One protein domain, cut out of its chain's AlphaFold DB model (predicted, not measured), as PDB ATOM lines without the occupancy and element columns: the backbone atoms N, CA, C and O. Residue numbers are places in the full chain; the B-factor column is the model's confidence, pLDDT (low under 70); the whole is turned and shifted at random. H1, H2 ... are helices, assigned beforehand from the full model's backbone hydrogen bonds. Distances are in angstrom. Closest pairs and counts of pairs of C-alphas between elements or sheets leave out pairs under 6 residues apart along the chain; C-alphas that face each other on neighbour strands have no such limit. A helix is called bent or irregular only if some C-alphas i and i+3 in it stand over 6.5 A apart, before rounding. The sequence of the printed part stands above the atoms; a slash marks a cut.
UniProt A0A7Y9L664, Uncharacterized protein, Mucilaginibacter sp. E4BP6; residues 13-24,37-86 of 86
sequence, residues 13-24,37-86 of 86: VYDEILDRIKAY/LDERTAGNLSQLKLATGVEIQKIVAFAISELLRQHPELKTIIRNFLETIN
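This is residues 13 to 24 and 37 to 86 of the 86 residues of an uncharacterized protein of Mucilaginibacter sp. E4BP6 (UniProt A0A7Y9L664). H3, the longest helix, begins in a small, loosely gathered body with H1 and H2 near its first part, and its last part leads out into a long arm made with H4. Residues 67 to 86, which hold the last four residues of H3 and the whole of H4, stick out from that body. The printed part has 62 residues with four named helices, H1, H2, H3 and H4 in that order along the chain, and no named strand; the class is all helix. The whole is only just loose, close to extended, with a radius of gyration of the C-alphas of 15.4 A, and its elongated outline spans 47 by 27 by 16 A.

H3, residues 56 to 70, and H1, residues 13 to 23, only just touch, with 3 pairs of C-alphas within 8 A. The closest C-alphas are those of Ile 21 and Phe 62, 6.2 A apart, and H3 touches H1 with residues 58 to 62 alone. Their lines are about perpendicular, at 74 degrees. H2, residues 39 to 52, and H3 also only just touch, with 3 such pairs. Here the closest C-alphas are those of Lys 49 and Ile 56, 6.4 A apart; residues 45 to 49 alone of H2 and residue 56 alone of H3 take part. These two lines are about perpendicular, at 75 degrees. H4, residues 72 to 85, is close to H3 but not clearly touching it: their closest C-alphas, those of Leu 68 and Leu 74, are 6.5 A apart, and the lines are about perpendicular, at 84 degrees. H4 is apart from H1 and from H2. H1 and H2 are only just apart, 8.4 A at their closest. Every O i to N i+4 pair is within hydrogen-bond range in H2, H3 and H4; in H1, 5 of 7 are.

H3 runs 20.9 A from C-alpha 56 at (214.253, 302.961, 235.493) to C-alpha 70. H2 is 20.0 A long, from Glu 39 to Thr 52. H4 is 20.7 A long and ends with C-alpha 85 at (242.590, 303.308, 215.452). H1 begins with C-alpha 13 at (201.950, 315.438, 224.525) and spans 15.9 A; it is neither bent nor irregular, but only just: C-alphas 14 and 17 are 6.3 A apart.

The two C-alphas farthest apart are those of Ala 51 and Asn 86, at 47.1 A. Without residues 67 to 86, which stand free, the body has 42 residues and spans 26 by 21 by 17 A. Residues 25 to 36 are cut out, on the link from H1 to H2, and C-alphas 24 and 37 are 21.8 A apart across the cut. The links H2 to H3 and H3 to H4 are tight. The mean pLDDT of the printed part is 91.0; residues 13 to 15 and residue 86, the chain's last, are under 70.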
ATOM      1  N   VAL A  13     200.479 315.396 224.575       56.09
ATOM      2  CA  VAL A  13     201.950 315.438 224.525       56.09
ATOM      3  C   VAL A  13     202.561 314.480 225.556       56.09
ATOM      4  O   VAL A  13     203.630 313.908 225.335       56.09
ATOM      5  N   TYR A  14     201.867 314.263 226.677       55.25
ATOM      6  CA  TYR A  14     202.280 313.349 227.743       55.25
ATOM      7  C   TYR A  14     202.175 311.878 227.324       55.25
ATOM      8  O   TYR A  14     202.991 311.061 227.755       55.25
ATOM      9  N   ASP A  15     201.186 311.541 226.492       63.34
ATOM     10  CA  ASP A  15     200.974 310.168 226.036       63.34
ATOM     11  C   ASP A  15     202.022 309.766 224.973       63.34
ATOM     12  O   ASP A  15     202.548 308.657 225.043       63.34
ATOM     13  N   GLU A  16     202.459 310.669 224.081       82.81
ATOM     14  CA  GLU A  16     203.377 310.303 222.984       82.81
ATOM     15  C   GLU A  16     204.747 309.791 223.469       82.81
ATOM     16  O   GLU A  16     205.202 308.717 223.064       82.81
ATOM     17  N   ILE A  17     205.433 310.527 224.352       89.75
ATOM     18  CA  ILE A  17     206.766 310.110 224.817       89.75
ATOM     19  C   ILE A  17     206.689 308.913 225.767       89.75
ATOM     20  O   ILE A  17     207.529 308.014 225.703       89.75
ATOM     21  N   LEU A  18     205.666 308.867 226.624       90.38
ATOM     22  CA  LEU A  18     205.483 307.772 227.565       90.38
ATOM     23  C   LEU A  18     205.152 306.464 226.839       90.38
ATOM     24  O   LEU A  18     205.665 305.411 227.222       90.38
ATOM     25  N   ASP A  19     204.343 306.518 225.786       92.62
ATOM     26  CA  ASP A  19     204.017 305.346 224.979       92.62
ATOM     27  C   ASP A  19     205.234 304.851 224.201       92.62
ATOM     28  O   ASP A  19     205.489 303.647 224.174       92.62
ATOM     29  N   ARG A  20     206.069 305.757 223.679       94.06
ATOM     30  CA  ARG A  20     207.355 305.392 223.062       94.06
ATOM     31  C   ARG A  20     208.303 304.721 224.054       94.06
ATOM     32  O   ARG A  20     208.891 303.693 223.725       94.06
ATOM     33  N   ILE A  21     208.408 305.241 225.280       95.19
ATOM     34  CA  ILE A  21     209.198 304.612 226.347       95.19
ATOM     35  C   ILE A  21     208.648 303.216 226.663       95.19
ATOM     36  O   ILE A  21     209.416 302.268 226.799       95.19
ATOM     37  N   LYS A  22     207.325 303.054 226.778       92.69
ATOM     38  CA  LYS A  22     206.699 301.751 227.055       92.69
ATOM     39  C   LYS A  22     206.882 300.756 225.913       92.69
ATOM     40  O   LYS A  22     207.104 299.579 226.192       92.69
ATOM     41  N   ALA A  23     206.823 301.219 224.668       94.31
ATOM     42  CA  ALA A  23     207.016 300.408 223.472       94.31
ATOM     43  C   ALA A  23     208.484 300.022 223.235       94.31
ATOM     44  O   ALA A  23     208.744 299.075 222.503       94.31
ATOM     45  N   TYR A  24     209.439 300.722 223.855       94.94
ATOM     46  CA  TYR A  24     210.859 300.404 223.728       94.94
ATOM     47  C   TYR A  24     211.170 299.004 224.262       94.94
ATOM     48  O   TYR A  24     211.037 298.745 225.460       94.94
ATOM     49  N   LEU A  37     223.813 309.976 238.768       92.69
ATOM     50  CA  LEU A  37     222.833 311.042 238.563       92.69
ATOM     51  C   LEU A  37     222.870 311.984 239.763       92.69
ATOM     52  O   LEU A  37     223.188 311.552 240.874       92.69
ATOM     53  N   ASP A  38     222.535 313.252 239.548       97.06
ATOM     54  CA  ASP A  38     222.252 314.151 240.660       97.06
ATOM     55  C   ASP A  38     220.983 313.700 241.406       97.06
ATOM     56  O   ASP A  38     220.121 312.998 240.862       97.06
ATOM     57  N   GLU A  39     220.873 314.108 242.669       97.62
ATOM     58  CA  GLU A  39     219.792 313.695 243.568       97.62
ATOM     59  C   GLU A  39     218.405 314.020 243.000       97.62
ATOM     60  O   GLU A  39     217.489 313.197 243.068       97.62
ATOM     61  N   ARG A  40     218.256 315.192 242.375       97.50
ATOM     62  CA  ARG A  40     216.980 315.634 241.811       97.50
ATOM     63  C   ARG A  40     216.568 314.749 240.640       97.50
ATOM     64  O   ARG A  40     215.418 314.315 240.578       97.50
ATOM     65  N   THR A  41     217.491 314.445 239.732       96.19
ATOM     66  CA  THR A  41     217.227 313.556 238.595       96.19
ATOM     67  C   THR A  41     216.885 312.139 239.060       96.19
ATOM     68  O   THR A  41     215.914 311.552 238.575       96.19
ATOM     69  N   ALA A  42     217.613 311.601 240.043       96.06
ATOM     70  CA  ALA A  42     217.314 310.289 240.622       96.06
ATOM     71  C   ALA A  42     215.927 310.245 241.297       96.06
ATOM     72  O   ALA A  42     215.173 309.277 241.128       96.06
ATOM     73  N   GLY A  43     215.558 311.313 242.011       97.75
ATOM     74  CA  GLY A  43     214.233 311.479 242.610       97.75
ATOM     75  C   GLY A  43     213.117 311.487 241.563       97.75
ATOM     76  O   GLY A  43     212.150 310.732 241.686       97.75
ATOM     77  N   ASN A  44     213.290 312.254 240.483       96.69
ATOM     78  CA  ASN A  44     212.326 312.312 239.381       96.69
ATOM     79  C   ASN A  44     212.135 310.946 238.705       96.69
ATOM     80  O   ASN A  44     211.001 310.549 238.443       96.69
ATOM     81  N   LEU A  45     213.215 310.195 238.453       96.06
ATOM     82  CA  LEU A  45     213.122 308.848 237.869       96.06
ATOM     83  C   LEU A  45     212.370 307.876 238.781       96.06
ATOM     84  O   LEU A  45     211.555 307.084 238.306       96.06
ATOM     85  N   SER A  46     212.605 307.962 240.089       96.44
ATOM     86  CA  SER A  46     211.908 307.138 241.079       96.44
ATOM     87  C   SER A  46     210.407 307.436 241.092       96.44
ATOM     88  O   SER A  46     209.587 306.520 241.033       96.44
ATOM     89  N   GLN A  47     210.030 308.717 241.089       97.12
ATOM     90  CA  GLN A  47     208.630 309.142 241.021       97.12
ATOM     91  C   GLN A  47     207.972 308.753 239.690       97.12
ATOM     92  O   GLN A  47     206.838 308.275 239.684       97.12
ATOM     93  N   LEU A  48     208.688 308.891 238.571       94.94
ATOM     94  CA  LEU A  48     208.194 308.507 237.251       94.94
ATOM     95  C   LEU A  48     207.930 306.999 237.167       94.94
ATOM     96  O   LEU A  48     206.880 306.592 236.661       94.94
ATOM     97  N   LYS A  49     208.828 306.171 237.719       95.50
ATOM     98  CA  LYS A  49     208.607 304.725 237.853       95.50
ATOM     99  C   LYS A  49     207.334 304.435 238.646       95.50
ATOM    100  O   LYS A  49     206.490 303.681 238.172       95.50
ATOM    101  N   LEU A  50     207.162 305.058 239.813       95.38
ATOM    102  CA  LEU A  50     205.970 304.860 240.646       95.38
ATOM    103  C   LEU A  50     204.676 305.286 239.936       95.38
ATOM    104  O   LEU A  50     203.662 304.601 240.045       95.38
ATOM    105  N   ALA A  51     204.708 306.388 239.185       93.56
ATOM    106  CA  ALA A  51     203.537 306.926 238.499       93.56
ATOM    107  C   ALA A  51     203.128 306.122 237.251       93.56
ATOM    108  O   ALA A  51     201.951 306.103 236.886       93.56
ATOM    109  N   THR A  52     204.086 305.480 236.574       92.88
ATOM    110  CA  THR A  52     203.865 304.876 235.246       92.88
ATOM    111  C   THR A  52     204.017 303.359 235.211       92.88
ATOM    112  O   THR A  52     203.561 302.733 234.253       92.88
ATOM    113  N   GLY A  53     204.660 302.771 236.223       94.06
ATOM    114  CA  GLY A  53     205.064 301.366 236.248       94.06
ATOM    115  C   GLY A  53     206.246 301.040 235.330       94.06
ATOM    116  O   GLY A  53     206.595 299.870 235.194       94.06
ATOM    117  N   VAL A  54     206.857 302.035 234.678       94.56
ATOM    118  CA  VAL A  54     208.005 301.811 233.795       94.56
ATOM    119  C   VAL A  54     209.288 301.724 234.615       94.56
ATOM    120  O   VAL A  54     209.589 302.575 235.449       94.56
ATOM    121  N   GLU A  55     210.076 300.695 234.337       93.88
ATOM    122  CA  GLU A  55     211.354 300.453 234.990       93.88
ATOM    123  C   GLU A  55     212.430 301.500 234.647       93.88
ATOM    124  O   GLU A  55     212.584 301.902 233.491       93.88
ATOM    125  N   ILE A  56     213.234 301.903 235.643       93.69
ATOM    126  CA  ILE A  56     214.253 302.961 235.493       93.69
ATOM    127  C   ILE A  56     215.286 302.586 234.427       93.69
ATOM    128  O   ILE A  56     215.625 303.411 233.582       93.69
ATOM    129  N   GLN A  57     215.735 301.331 234.397       92.19
ATOM    130  CA  GLN A  57     216.673 300.839 233.389       92.19
ATOM    131  C   GLN A  57     216.126 300.972 231.962       92.19
ATOM    132  O   GLN A  57     216.882 301.278 231.042       92.19
ATOM    133  N   LYS A  58     214.811 300.799 231.773       93.62
ATOM    134  CA  LYS A  58     214.156 300.972 230.472       93.62
ATOM    135  C   LYS A  58     214.091 302.442 230.080       93.62
ATOM    136  O   LYS A  58     214.399 302.769 228.940       93.62
ATOM    137  N   ILE A  59     213.773 303.322 231.033       94.56
ATOM    138  CA  ILE A  59     213.783 304.779 230.830       94.56
ATOM    139  C   ILE A  59     215.182 305.250 230.414       94.56
ATOM    140  O   ILE A  59     215.319 305.969 229.427       94.56
ATOM    141  N   VAL A  60     216.222 304.811 231.125       93.69
ATOM    142  CA  VAL A  60     217.616 305.182 230.833       93.69
ATOM    143  C   VAL A  60     218.058 304.643 229.471       93.69
ATOM    144  O   VAL A  60     218.608 305.395 228.669       93.69
ATOM    145  N   ALA A  61     217.783 303.371 229.173       94.00
ATOM    146  CA  ALA A  61     218.136 302.775 227.887       94.00
ATOM    147  C   ALA A  61     217.433 303.481 226.713       94.00
ATOM    148  O   ALA A  61     218.073 303.772 225.702       94.00
ATOM    149  N   PHE A  62     216.145 303.810 226.868       95.12
ATOM    150  CA  PHE A  62     215.402 304.598 225.891       95.12
ATOM    151  C   PHE A  62     216.022 305.985 225.702       95.12
ATOM    152  O   PHE A  62     216.277 306.385 224.571       95.12
ATOM    153  N   ALA A  63     216.310 306.705 226.792       94.50
ATOM    154  CA  ALA A  63     216.857 308.059 226.732       94.50
ATOM    155  C   ALA A  63     218.208 308.110 226.001       94.50
ATOM    156  O   ALA A  63     218.425 308.991 225.172       94.50
ATOM    157  N   ILE A  64     219.095 307.145 226.258       93.44
ATOM    158  CA  ILE A  64     220.397 307.051 225.581       93.44
ATOM    159  C   ILE A  64     220.217 306.731 224.091       93.44
ATOM    160  O   ILE A  64     220.844 307.367 223.245       93.44
ATOM    161  N   SER A  65     219.352 305.767 223.759       93.06
ATOM    162  CA  SER A  65     219.061 305.410 222.364       93.06
ATOM    163  C   SER A  65     218.498 306.603 221.591       93.06
ATOM    164  O   SER A  65     218.949 306.921 220.488       93.06
ATOM    165  N   GLU A  66     217.567 307.324 222.211       94.69
ATOM    166  CA  GLU A  66     216.928 308.491 221.627       94.69
ATOM    167  C   GLU A  66     217.909 309.657 221.449       94.69
ATOM    168  O   GLU A  66     217.917 310.269 220.382       94.69
ATOM    169  N   LEU A  67     218.794 309.903 222.422       94.62
ATOM    170  CA  LEU A  67     219.876 310.886 222.306       94.62
ATOM    171  C   LEU A  67     220.751 310.595 221.077       94.62
ATOM    172  O   LEU A  67     220.950 311.462 220.232       94.62
ATOM    173  N   LEU A  68     221.222 309.354 220.922       93.81
ATOM    174  CA  LEU A  68     222.052 308.964 219.776       93.81
ATOM    175  C   LEU A  68     221.291 309.009 218.444       93.81
ATOM    176  O   LEU A  68     221.899 309.181 217.385       93.81
ATOM    177  N   ARG A  69     219.969 308.812 218.465       91.75
ATOM    178  CA  ARG A  69     219.113 308.896 217.275       91.75
ATOM    179  C   ARG A  69     218.901 310.342 216.830       91.75
ATOM    180  O   ARG A  69     218.923 310.596 215.629       91.75
ATOM    181  N   GLN A  70     218.683 311.252 217.776       94.81
ATOM    182  CA  GLN A  70     218.433 312.671 217.511       94.81
ATOM    183  C   GLN A  70     219.710 313.436 217.136       94.81
ATOM    184  O   GLN A  70     219.623 314.417 216.404       94.81
ATOM    185  N   HIS A  71     220.873 312.952 217.579       95.38
ATOM    186  CA  HIS A  71     222.171 313.604 217.397       95.38
ATOM    187  C   HIS A  71     223.142 312.743 216.558       95.38
ATOM    188  O   HIS A  71     224.052 312.106 217.104       95.38
ATOM    189  N   PRO A  72     222.967 312.666 215.220       92.94
ATOM    190  CA  PRO A  72     223.818 311.857 214.338       92.94
ATOM    191  C   PRO A  72     225.290 312.306 214.310       92.94
ATOM    192  O   PRO A  72     226.171 311.522 213.941       92.94
ATOM    193  N   GLU A  73     225.590 313.533 214.737       95.44
ATOM    194  CA  GLU A  73     226.946 314.027 214.970       95.44
ATOM    195  C   GLU A  73     227.714 313.148 215.967       95.44
ATOM    196  O   GLU A  73     228.892 312.866 215.750       95.44
ATOM    197  N   LEU A  74     227.043 312.599 216.988       94.00
ATOM    198  CA  LEU A  74     227.670 311.695 217.956       94.00
ATOM    199  C   LEU A  74     228.116 310.389 217.287       94.00
ATOM    200  O   LEU A  74     229.210 309.892 217.550       94.00
ATOM    201  N   LYS A  75     227.315 309.864 216.349       88.75
ATOM    202  CA  LYS A  75     227.687 308.682 215.551       88.75
ATOM    203  C   LYS A  75     228.863 308.969 214.620       88.75
ATOM    204  O   LYS A  75     229.696 308.095 214.400       88.75
ATOM    205  N   THR A  76     228.937 310.188 214.088       91.44
ATOM    206  CA  THR A  76     230.059 310.635 213.250       91.44
ATOM    207  C   THR A  76     231.357 310.690 214.051       91.44
ATOM    208  O   THR A  76     232.366 310.174 213.584       91.44
ATOM    209  N   ILE A  77     231.325 311.227 215.275       93.62
ATOM    210  CA  ILE A  77     232.490 311.245 216.175       93.62
ATOM    211  C   ILE A  77     232.982 309.817 216.451       93.62
ATOM    212  O   ILE A  77     234.176 309.551 216.330       93.62
ATOM    213  N   ILE A  78     232.065 308.890 216.759       90.00
ATOM    214  CA  ILE A  78     232.400 307.475 216.989       90.00
ATOM    215  C   ILE A  78     233.057 306.863 215.746       90.00
ATOM    216  O   ILE A  78     234.103 306.230 215.863       90.00
ATOM    217  N   ARG A  79     232.472 307.061 214.556       88.94
ATOM    218  CA  ARG A  79     233.017 306.522 213.301       88.94
ATOM    219  C   ARG A  79     234.433 307.033 213.031       88.94
ATOM    220  O   ARG A  79     235.322 306.225 212.797       88.94
ATOM    221  N   ASN A  80     234.645 308.344 213.117       91.75
ATOM    222  CA  ASN A  80     235.949 308.950 212.840       91.75
ATOM    223  C   ASN A  80     237.027 308.449 213.818       91.75
ATOM    224  O   ASN A  80     238.172 308.228 213.431       91.75
ATOM    225  N   PHE A  81     236.662 308.241 215.087       92.69
ATOM    226  CA  PHE A  81     237.563 307.629 216.061       92.69
ATOM    227  C   PHE A  81     237.949 306.197 215.665       92.69
ATOM    228  O   PHE A  81     239.131 305.868 215.689       92.69
ATOM    229  N   LEU A  82     236.981 305.367 215.254       90.44
ATOM    230  CA  LEU A  82     237.239 303.988 214.821       90.44
ATOM    231  C   LEU A  82     238.149 303.914 213.584       90.44
ATOM    232  O   LEU A  82     239.000 303.038 213.522       90.44
ATOM    233  N   GLU A  83     238.009 304.843 212.637       88.94
ATOM    234  CA  GLU A  83     238.895 304.955 211.465       88.94
ATOM    235  C   GLU A  83     240.330 305.367 211.831       88.94
ATOM    236  O   GLU A  83     241.254 305.062 211.092       88.94
ATOM    237  N   THR A  84     240.529 306.052 212.963       84.81
ATOM    238  CA  THR A  84     241.858 306.505 213.414       84.81
ATOM    239  C   THR A  84     242.654 305.395 214.111       84.81
ATOM    240  O   THR A  84     243.880 305.453 214.158       84.81
ATOM    241  N   ILE A  85     241.968 304.410 214.698       83.88
ATOM    242  CA  ILE A  85     242.590 303.308 215.452       83.88
ATOM    243  C   ILE A  85     242.714 301.999 214.651       83.88
ATOM    244  O   ILE A  85     243.252 301.030 215.186       83.88
ATOM    245  N   ASN A  86     242.201 301.971 213.417       55.44
ATOM    246  CA  ASN A  86     242.332 300.871 212.451       55.44
ATOM    247  C   ASN A  86     243.468 301.149 211.462       55.44
ATOM    248  O   ASN A  86     244.063 300.159 210.981       55.44
TER     249      ASN A  86